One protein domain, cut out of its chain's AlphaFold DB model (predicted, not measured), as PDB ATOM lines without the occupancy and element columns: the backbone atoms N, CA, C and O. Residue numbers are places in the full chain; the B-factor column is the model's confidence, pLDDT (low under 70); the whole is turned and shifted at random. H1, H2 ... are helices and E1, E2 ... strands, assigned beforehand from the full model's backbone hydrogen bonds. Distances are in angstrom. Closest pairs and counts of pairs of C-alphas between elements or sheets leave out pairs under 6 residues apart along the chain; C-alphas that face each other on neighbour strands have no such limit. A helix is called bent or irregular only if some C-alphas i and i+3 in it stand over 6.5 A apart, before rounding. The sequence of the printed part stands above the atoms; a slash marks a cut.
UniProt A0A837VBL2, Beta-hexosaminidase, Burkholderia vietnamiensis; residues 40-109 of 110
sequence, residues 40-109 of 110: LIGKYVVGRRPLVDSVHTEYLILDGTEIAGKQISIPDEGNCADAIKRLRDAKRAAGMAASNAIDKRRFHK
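This is residues 40 to 109 of the 110 residues of the protein "Beta-hexosaminidase" of Burkholderia vietnamiensis (UniProt A0A837VBL2). A small, strongly twisted sheet of three strands has the first part of one long helix, H1, packed over one face, and the rest of that helix sticks out as a straight free arm, residues 89 to 109, of which 89 to 107 belong to H1. The arm makes much of the length, while the sheet and the packed part of H1 form a small body at one end. The printed part has 70 residues with three named strands and one named helix, in the order E1, E2, E3, H1; the sheet runs E1, E2, E3, antiparallel throughout, and the class is mixed, helices and strands. The whole is extended, with a radius of gyration of the C-alphas of 17.3 A and spans of 58 by 29 by 16 A.

Residues 40 to 41 pair, antiparallel, with residues 44 to 45 of E1. E1, residues 44 to 50, begins at C-alpha 44 at (10.680, -7.377, -32.072) and measures 19.2 A from first to last C-alpha. E2, residues 57 to 63, measures 19.1 A, and E3, residues 66 to 71, measures 14.9 A. H1, residues 77 to 107, measures 45.6 A, from C-alpha 77 at (17.728, -9.446, -32.814) to C-alpha 107 at (-4.336, -35.102, -2.231); it is not bent.

E1, E2 and E3 form a meander, each strand the antiparallel neighbour of the one before, with E1 and E3 as edge strands. E1 and E2 are a hairpin with 149 degrees between their directions; N 47 and O 60 are within hydrogen-bond range at 2.8 A, and N 60 and O 47 at 2.9 A. E2 and E3 are a hairpin too, at 148 degrees, with N 61 and O 69 within hydrogen-bond range at 2.9 A and N 59 and O 71 at 2.8 A. H1 is on one face of this sheet, making two layers, a helix over a sheet, at a height over the sheet of 9.2 A. It lies over E2 and E3 and only just over E1, on which 3 of its C-alphas fall. On the local plane its line and that of E3 stand at 46 degrees, slantwise to the strands. The closest C-alphas of E3 and H1 are those of Ala 68 and Ile 84, 5.1 A apart; those of E2 and H1 are Ile 61 and Cys 80, 6.2 A. In H1 every O i to N i+4 pair is within hydrogen-bond range.

The two C-alphas farthest apart are those of Val 55 and Lys 109, 58.3 A. Without the free stretch, the body of 49 residues spans 33 by 18 by 15 A. The printed part has no cut. The links E2 to E3 and E3 to H1 are tight, and E1 to E2 is short. The mean pLDDT of the printed part is 91.7, with residues 107 to 109 under 70.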
ATOM      1  N   LEU A  40      11.699  -0.890 -34.045       96.75
ATOM      2  CA  LEU A  40      11.621  -2.279 -34.474       96.75
ATOM      3  C   LEU A  40      13.028  -2.825 -34.685       96.75
ATOM      4  O   LEU A  40      13.846  -2.192 -35.352       96.75
ATOM      5  N   ILE A  41      13.289  -4.003 -34.126       95.81
ATOM      6  CA  ILE A  41      14.524  -4.760 -34.341       95.81
ATOM      7  C   ILE A  41      14.119  -6.119 -34.896       95.81
ATOM      8  O   ILE A  41      13.614  -6.972 -34.165       95.81
ATOM      9  N   GLY A  42      14.259  -6.284 -36.212       95.19
ATOM     10  CA  GLY A  42      13.647  -7.399 -36.930       95.19
ATOM     11  C   GLY A  42      12.136  -7.413 -36.689       95.19
ATOM     12  O   GLY A  42      11.434  -6.455 -37.011       95.19
ATOM     13  N   LYS A  43      11.647  -8.484 -36.063       95.06
ATOM     14  CA  LYS A  43      10.233  -8.648 -35.676       95.06
ATOM     15  C   LYS A  43       9.887  -8.164 -34.261       95.06
ATOM     16  O   LYS A  43       8.733  -8.279 -33.854       95.06
ATOM     17  N   TYR A  44      10.864  -7.701 -33.486       96.75
ATOM     18  CA  TYR A  44      10.680  -7.377 -32.072       96.75
ATOM     19  C   TYR A  44      10.443  -5.885 -31.857       96.75
ATOM     20  O   TYR A  44      11.067  -5.041 -32.501       96.75
ATOM     21  N   VAL A  45       9.559  -5.565 -30.910       96.75
ATOM     22  CA  VAL A  45       9.294  -4.187 -30.491       96.75
ATOM     23  C   VAL A  45      10.182  -3.857 -29.299       96.75
ATOM     24  O   VAL A  45      10.163  -4.553 -28.282       96.75
ATOM     25  N   VAL A  46      10.941  -2.771 -29.412       97.31
ATOM     26  CA  VAL A  46      11.824  -2.289 -28.350       97.31
ATOM     27  C   VAL A  46      11.422  -0.870 -27.971       97.31
ATOM     28  O   VAL A  46      11.534   0.070 -28.761       97.31
ATOM     29  N   GLY A  47      10.936  -0.702 -26.746       96.62
ATOM     30  CA  GLY A  47      10.623   0.603 -26.179       96.62
ATOM     31  C   GLY A  47      11.892   1.403 -25.893       96.62
ATOM     32  O   GLY A  47      12.906   0.842 -25.483       96.62
ATOM     33  N   ARG A  48      11.827   2.725 -26.074       96.12
ATOM     34  CA  ARG A  48      12.892   3.652 -25.674       96.12
ATOM     35  C   ARG A  48      12.426   4.502 -24.509       96.12
ATOM     36  O   ARG A  48      11.445   5.235 -24.618       96.12
ATOM     37  N   ARG A  49      13.162   4.439 -23.407       94.25
ATOM     38  CA  ARG A  49      12.915   5.231 -22.208       94.25
ATOM     39  C   ARG A  49      14.163   6.051 -21.880       94.25
ATOM     40  O   ARG A  49      15.086   5.537 -21.250       94.25
ATOM     41  N   PRO A  50      14.219   7.322 -22.302       92.31
ATOM     42  CA  PRO A  50      15.263   8.234 -21.852       92.31
ATOM     43  C   PRO A  50      15.287   8.306 -20.322       92.31
ATOM     44  O   PRO A  50      14.237   8.457 -19.694       92.31
ATOM     45  N   LEU A  51      16.467   8.166 -19.721       89.06
ATOM     46  CA  LEU A  51      16.619   8.306 -18.276       89.06
ATOM     47  C   LEU A  51      16.711   9.785 -17.898       89.06
ATOM     48  O   LEU A  51      17.399  10.562 -18.562       89.06
ATOM     49  N   VAL A  52      16.023  10.160 -16.820       85.75
ATOM     50  CA  VAL A  52      16.095  11.510 -16.247       85.75
ATOM     51  C   VAL A  52      17.534  11.771 -15.791       85.75
ATOM     52  O   VAL A  52      18.186  10.874 -15.259       85.75
ATOM     53  N   ASP A  53      18.047  12.968 -16.075       81.81
ATOM     54  CA  ASP A  53      19.390  13.443 -15.699       81.81
ATOM     55  C   ASP A  53      20.591  12.615 -16.202       81.81
ATOM     56  O   ASP A  53      21.732  12.868 -15.818       81.81
ATOM     57  N   SER A  54      20.385  11.659 -17.112       82.50
ATOM     58  CA  SER A  54      21.445  10.804 -17.667       82.50
ATOM     59  C   SER A  54      21.449  10.874 -19.179       82.50
ATOM     60  O   SER A  54      20.377  10.927 -19.759       82.50
ATOM     61  N   VAL A  55      22.620  10.792 -19.827       83.88
ATOM     62  CA  VAL A  55      22.788  10.722 -21.302       83.88
ATOM     63  C   VAL A  55      22.267   9.427 -21.936       83.88
ATOM     64  O   VAL A  55      22.185   9.309 -23.156       83.88
ATOM     65  N   HIS A  56      21.871   8.463 -21.110       88.31
ATOM     66  CA  HIS A  56      21.521   7.123 -21.548       88.31
ATOM     67  C   HIS A  56      20.021   6.969 -21.810       88.31
ATOM     68  O   HIS A  56      19.173   7.595 -21.165       88.31
ATOM     69  N   THR A  57      19.703   6.095 -22.758       92.06
ATOM     70  CA  THR A  57      18.343   5.636 -23.030       92.06
ATOM     71  C   THR A  57      18.255   4.182 -22.601       92.06
ATOM     72  O   THR A  57      19.082   3.370 -23.000       92.06
ATOM     73  N   GLU A  58      17.272   3.859 -21.774       95.31
ATOM     74  CA  GLU A  58      16.949   2.481 -21.432       95.31
ATOM     75  C   GLU A  58      16.097   1.879 -22.557       95.31
ATOM     76  O   GLU A  58      15.055   2.421 -22.937       95.31
ATOM     77  N   TYR A  59      16.558   0.761 -23.104       97.06
ATOM     78  CA  TYR A  59      15.866  -0.029 -24.109       97.06
ATOM     79  C   TYR A  59      15.100  -1.154 -23.423       97.06
ATOM     80  O   TYR A  59      15.671  -1.954 -22.681       97.06
ATOM     81  N   LEU A  60      13.794  -1.196 -23.670       97.38
ATOM     82  CA  LEU A  60      12.853  -2.136 -23.073       97.38
ATOM     83  C   LEU A  60      12.445  -3.151 -24.143       97.38
ATOM     84  O   LEU A  60      11.742  -2.789 -25.084       97.38
ATOM     85  N   ILE A  61      12.877  -4.403 -24.026       97.69
ATOM     86  CA  ILE A  61      12.493  -5.474 -24.957       97.69
ATOM     87  C   ILE A  61      11.080  -5.924 -24.588       97.69
ATOM     88  O   ILE A  61      10.863  -6.365 -23.457       97.69
ATOM     89  N   LEU A  62      10.126  -5.802 -25.513       97.06
ATOM     90  CA  LEU A  62       8.711  -6.071 -25.247       97.06
ATOM     91  C   LEU A  62       8.261  -7.423 -25.827       97.06
ATOM     92  O   LEU A  62       8.583  -7.752 -26.969       97.06
ATOM     93  N   ASP A  63       7.465  -8.170 -25.057       95.19
ATOM     94  CA  ASP A  63       6.664  -9.320 -25.508       95.19
ATOM     95  C   ASP A  63       5.181  -8.999 -25.271       95.19
ATOM     96  O   ASP A  63       4.637  -9.209 -24.184       95.19
ATOM     97  N   GLY A  64       4.531  -8.391 -26.266       91.19
ATOM     98  CA  GLY A  64       3.179  -7.850 -26.112       91.19
ATOM     99  C   GLY A  64       3.148  -6.670 -25.136       91.19
ATOM    100  O   GLY A  64       3.738  -5.627 -25.405       91.19
ATOM    101  N   THR A  65       2.444  -6.824 -24.013       91.88
ATOM    102  CA  THR A  65       2.334  -5.802 -22.956       91.88
ATOM    103  C   THR A  65       3.410  -5.920 -21.878       91.88
ATOM    104  O   THR A  65       3.485  -5.069 -20.990       91.88
ATOM    105  N   GLU A  66       4.245  -6.956 -21.934       95.31
ATOM    106  CA  GLU A  66       5.237  -7.233 -20.904       95.31
ATOM    107  C   GLU A  66       6.656  -6.887 -21.336       95.31
ATOM    108  O   GLU A  66       7.016  -6.941 -22.509       95.31
ATOM    109  N   ILE A  67       7.482  -6.558 -20.345       96.62
ATOM    110  CA  ILE A  67       8.896  -6.263 -20.543       96.62
ATOM    111  C   ILE A  67       9.682  -7.554 -20.313       96.62
ATOM    112  O   ILE A  67       9.818  -8.009 -19.179       96.62
ATOM    113  N   ALA A  68      10.220  -8.120 -21.388       97.06
ATOM    114  CA  ALA A  68      11.072  -9.304 -21.350       97.06
ATOM    115  C   ALA A  68      12.498  -8.999 -20.878       97.06
ATOM    116  O   ALA A  68      13.159  -9.855 -20.294       97.06
ATOM    117  N   GLY A  69      12.980  -7.778 -21.111       95.94
ATOM    118  CA  GLY A  69      14.323  -7.371 -20.716       95.94
ATOM    119  C   GLY A  69      14.520  -5.862 -20.765       95.94
ATOM    120  O   GLY A  69      13.758  -5.141 -21.411       95.94
ATOM    121  N   LYS A  70      15.554  -5.389 -20.067       96.69
ATOM    122  CA  LYS A  70      15.966  -3.983 -20.043       96.69
ATOM    123  C   LYS A  70      17.475  -3.893 -20.188       96.69
ATOM    124  O   LYS A  70      18.186  -4.692 -19.581       96.69
ATOM    125  N   GLN A  71      17.955  -2.923 -20.955       95.25
ATOM    126  CA  GLN A  71      19.386  -2.659 -21.098       95.25
ATOM    127  C   GLN A  71      19.656  -1.238 -21.591       95.25
ATOM    128  O   GLN A  71      18.765  -0.558 -22.087       95.25
ATOM    129  N   ILE A  72      20.897  -0.778 -21.442       94.50
ATOM    130  CA  ILE A  72      21.319   0.573 -21.840       94.50
ATOM    131  C   ILE A  72      21.783   0.630 -23.303       94.50
ATOM    132  O   ILE A  72      21.625   1.649 -23.970       94.50
ATOM    133  N   SER A  73      22.353  -0.459 -23.816       93.12
ATOM    134  CA  SER A  73      22.747  -0.583 -25.217       93.12
ATOM    135  C   SER A  73      21.552  -0.937 -26.103       93.12
ATOM    136  O   SER A  73      20.631  -1.639 -25.677       93.12
ATOM    137  N   ILE A  74      21.586  -0.491 -27.362       93.94
ATOM    138  CA  ILE A  74      20.622  -0.938 -28.375       93.94
ATOM    139  C   ILE A  74      20.768  -2.462 -28.525       93.94
ATOM    140  O   ILE A  74      21.885  -2.923 -28.773       93.94
ATOM    141  N   PRO A  75      19.693  -3.250 -28.340       96.50
ATOM    142  CA  PRO A  75      19.760  -4.692 -28.534       96.50
ATOM    143  C   PRO A  75      19.909  -5.050 -30.008       96.50
ATOM    144  O   PRO A  75      19.504  -4.299 -30.889       96.50
ATOM    145  N   ASP A  76      20.440  -6.235 -30.272       96.56
ATOM    146  CA  ASP A  76      20.290  -6.890 -31.569       96.56
ATOM    147  C   ASP A  76      19.107  -7.874 -31.538       96.56
ATOM    148  O   ASP A  76      18.419  -8.049 -30.523       96.56
ATOM    149  N   GLU A  77      18.842  -8.510 -32.677       97.25
ATOM    150  CA  GLU A  77      17.728  -9.446 -32.814       97.25
ATOM    151  C   GLU A  77      17.890 -10.701 -31.933       97.25
ATOM    152  O   GLU A  77      16.901 -11.207 -31.398       97.25
ATOM    153  N   GLY A  78      19.125 -11.175 -31.731       96.75
ATOM    154  CA  GLY A  78      19.425 -12.339 -30.891       96.75
ATOM    155  C   GLY A  78      19.169 -12.065 -29.410       96.75
ATOM    156  O   GLY A  78      18.469 -12.829 -28.747       96.75
ATOM    157  N   ASN A  79      19.629 -10.914 -28.918       95.75
ATOM    158  CA  ASN A  79      19.364 -10.430 -27.564       95.75
ATOM    159  C   ASN A  79      17.857 -10.312 -27.293       95.75
ATOM    160  O   ASN A  79      17.383 -10.708 -26.224       95.75
ATOM    161  N   CYS A  80      17.091  -9.811 -28.269       97.12
ATOM    162  CA  CYS A  80      15.632  -9.745 -28.167       97.12
ATOM    163  C   CYS A  80      15.006 -11.143 -28.070       97.12
ATOM    164  O   CYS A  80      14.178 -11.387 -27.187       97.12
ATOM    165  N   ALA A  81      15.416 -12.065 -28.945       97.81
ATOM    166  CA  ALA A  81      14.915 -13.436 -28.961       97.81
ATOM    167  C   ALA A  81      15.178 -14.159 -27.631       97.81
ATOM    168  O   ALA A  81      14.271 -14.780 -27.068       97.81
ATOM    169  N   ASP A  82      16.393 -14.032 -27.104       97.81
ATOM    170  CA  ASP A  82      16.806 -14.672 -25.859       97.81
ATOM    171  C   ASP A  82      16.063 -14.114 -24.646       97.81
ATOM    172  O   ASP A  82      15.604 -14.886 -23.799       97.81
ATOM    173  N   ALA A  83      15.898 -12.790 -24.559       97.12
ATOM    174  CA  ALA A  83      15.152 -12.161 -23.470       97.12
ATOM    175  C   ALA A  83      13.696 -12.652 -23.431       97.12
ATOM    176  O   ALA A  83      13.195 -13.058 -22.379       97.12
ATOM    177  N   ILE A  84      13.031 -12.689 -24.589       96.88
ATOM    178  CA  ILE A  84      11.640 -13.151 -24.703       96.88
ATOM    179  C   ILE A  84      11.530 -14.643 -24.385       96.88
ATOM    180  O   ILE A  84      10.623 -15.059 -23.661       96.88
ATOM    181  N   LYS A  85      12.465 -15.460 -24.879       97.50
ATOM    182  CA  LYS A  85      12.507 -16.891 -24.565       97.50
ATOM    183  C   LYS A  85      12.617 -17.118 -23.056       97.50
ATOM    184  O   LYS A  85      11.799 -17.847 -22.497       97.50
ATOM    185  N   ARG A  86      13.548 -16.430 -22.387       96.81
ATOM    186  CA  ARG A  86      13.725 -16.506 -20.925       96.81
ATOM    187  C   ARG A  86      12.459 -16.095 -20.171       96.81
ATOM    188  O   ARG A  86      12.075 -16.791 -19.235       96.81
ATOM    189  N   LEU A  87      11.790 -15.019 -20.596       96.69
ATOM    190  CA  LEU A  87      10.520 -14.586 -20.001       96.69
ATOM    191  C   LEU A  87       9.453 -15.690 -20.101       96.69
ATOM    192  O   LEU A  87       8.805 -16.033 -19.111       96.69
ATOM    193  N   ARG A  88       9.273 -16.266 -21.292       95.81
ATOM    194  CA  ARG A  88       8.266 -17.310 -21.535       95.81
ATOM    195  C   ARG A  88       8.576 -18.605 -20.788       95.81
ATOM    196  O   ARG A  88       7.660 -19.216 -20.236       95.81
ATOM    197  N   ASP A  89       9.843 -18.999 -20.730       96.44
ATOM    198  CA  ASP A  89      10.277 -20.183 -19.987       96.44
ATOM    199  C   ASP A  89      10.030 -20.007 -18.480       96.44
ATOM    200  O   ASP A  89       9.472 -20.902 -17.838       96.44
ATOM    201  N   ALA A  90      10.328 -18.824 -17.928       94.75
ATOM    202  CA  ALA A  90      10.037 -18.497 -16.532       94.75
ATOM    203  C   ALA A  90       8.531 -18.562 -16.223       94.75
ATOM    204  O   ALA A  90       8.127 -19.145 -15.214       94.75
ATOM    205  N   LYS A  91       7.682 -18.041 -17.117       93.62
ATOM    206  CA  LYS A  91       6.220 -18.149 -16.981       93.62
ATOM    207  C   LYS A  91       5.733 -19.590 -17.005       93.62
ATOM    208  O   LYS A  91       4.897 -19.966 -16.185       93.62
ATOM    209  N   ARG A  92       6.249 -20.403 -17.930       94.50
ATOM    210  CA  ARG A  92       5.884 -21.822 -18.018       94.50
ATOM    211  C   ARG A  92       6.269 -22.559 -16.734       94.50
ATOM    212  O   ARG A  92       5.459 -23.321 -16.212       94.50
ATOM    213  N   ALA A  93       7.463 -22.300 -16.204       94.44
ATOM    214  CA  ALA A  93       7.915 -22.880 -14.942       94.44
ATOM    215  C   ALA A  93       7.019 -22.470 -13.760       94.44
ATOM    216  O   ALA A  93       6.599 -23.330 -12.985       94.44
ATOM    217  N   ALA A  94       6.659 -21.185 -13.659       92.25
ATOM    218  CA  ALA A  94       5.742 -20.692 -12.630       92.25
ATOM    219  C   ALA A  94       4.349 -21.338 -12.731       92.25
ATOM    220  O   ALA A  94       3.782 -21.741 -11.714       92.25
ATOM    221  N   GLY A  95       3.823 -21.503 -13.949       91.94
ATOM    222  CA  GLY A  95       2.551 -22.187 -14.190       91.94
ATOM    223  C   GLY A  95       2.569 -23.652 -13.743       91.94
ATOM    224  O   GLY A  95       1.666 -24.087 -13.035       91.94
ATOM    225  N   MET A  96       3.626 -24.400 -14.076       93.12
ATOM    226  CA  MET A  96       3.777 -25.791 -13.625       93.12
ATOM    227  C   MET A  96       3.888 -25.896 -12.099       93.12
ATOM    228  O   MET A  96       3.280 -26.777 -11.492       93.12
ATOM    229  N   ALA A  97       4.630 -24.986 -11.463       90.31
ATOM    230  CA  ALA A  97       4.741 -24.944 -10.007       90.31
ATOM    231  C   ALA A  97       3.383 -24.675  -9.335       90.31
ATOM    232  O   ALA A  97       3.062 -25.313  -8.330       90.31
ATOM    233  N   ALA A  98       2.570 -23.784  -9.911       89.94
ATOM    234  CA  ALA A  98       1.223 -23.504  -9.426       89.94
ATOM    235  C   ALA A  98       0.305 -24.734  -9.535       89.94
ATOM    236  O   ALA A  98      -0.337 -25.091  -8.547       89.94
ATOM    237  N   SER A  99       0.293 -25.426 -10.680       88.44
ATOM    238  CA  SER A  99      -0.497 -26.655 -10.858       88.44
ATOM    239  C   SER A  99      -0.093 -27.745  -9.863       88.44
ATOM    240  O   SER A  99      -0.944 -28.283  -9.160       88.44
ATOM    241  N   ASN A 100       1.211 -27.987  -9.701       89.06
ATOM    242  CA  ASN A 100       1.718 -28.975  -8.745       89.06
ATOM    243  C   ASN A 100       1.323 -28.648  -7.294       89.06
ATOM    244  O   ASN A 100       1.085 -29.551  -6.491       89.06
ATOM    245  N   ALA A 101       1.272 -27.363  -6.930       86.50
ATOM    246  CA  ALA A 101       0.831 -26.941  -5.604       86.50
ATOM    247  C   ALA A 101      -0.673 -27.186  -5.390       86.50
ATOM    248  O   ALA A 101      -1.075 -27.571  -4.290       86.50
ATOM    249  N   ILE A 102      -1.492 -26.991  -6.429       88.31
ATOM    250  CA  ILE A 102      -2.932 -27.286  -6.399       88.31
ATOM    251  C   ILE A 102      -3.161 -28.793  -6.252       88.31
ATOM    252  O   ILE A 102      -3.909 -29.201  -5.362       88.31
ATOM    253  N   ASP A 103      -2.469 -29.614  -7.043       87.50
ATOM    254  CA  ASP A 103      -2.595 -31.073  -6.978       87.50
ATOM    255  C   ASP A 103      -2.205 -31.603  -5.596       87.50
ATOM    256  O   ASP A 103      -2.981 -32.319  -4.965       87.50
ATOM    257  N   LYS A 104      -1.062 -31.167  -5.048       81.75
ATOM    258  CA  LYS A 104      -0.646 -31.543  -3.684       81.75
ATOM    259  C   LYS A 104      -1.677 -31.172  -2.620       81.75
ATOM    260  O   LYS A 104      -1.900 -31.952  -1.700       81.75
ATOM    261  N   ARG A 105      -2.312 -29.999  -2.729       76.06
ATOM    262  CA  ARG A 105      -3.380 -29.599  -1.796       76.06
ATOM    263  C   ARG A 105      -4.612 -30.487  -1.914       76.06
ATOM    264  O   ARG A 105      -5.262 -30.722  -0.901       76.06
ATOM    265  N   ARG A 106      -4.937 -30.958  -3.119       74.94
ATOM    266  CA  ARG A 106      -6.076 -31.850  -3.348       74.94
ATOM    267  C   ARG A 106      -5.857 -33.210  -2.681       74.94
ATOM    268  O   ARG A 106      -6.746 -33.660  -1.979       74.94
ATOM    269  N   PHE A 107      -4.666 -33.792  -2.814       67.00
ATOM    270  CA  PHE A 107      -4.336 -35.102  -2.231       67.00
ATOM    271  C   PHE A 107      -4.087 -35.103  -0.712       67.00
ATOM    272  O   PHE A 107      -3.967 -36.171  -0.129       67.00
ATOM    273  N   HIS A 108      -3.963 -33.941  -0.064       59.62
ATOM    274  CA  HIS A 108      -3.733 -33.851   1.388       59.62
ATOM    275  C   HIS A 108      -5.013 -33.578   2.195       59.62
ATOM    276  O   HIS A 108      -4.946 -33.380   3.406       59.62
ATOM    277  N   LYS A 109      -6.167 -33.483   1.524       55.91
ATOM    278  CA  LYS A 109      -7.466 -33.194   2.149       55.91
ATOM    279  C   LYS A 109      -8.381 -34.428   2.245       55.91
ATOM    280  O   LYS A 109      -9.469 -34.296   2.799       55.91
TER     281      LYS A 109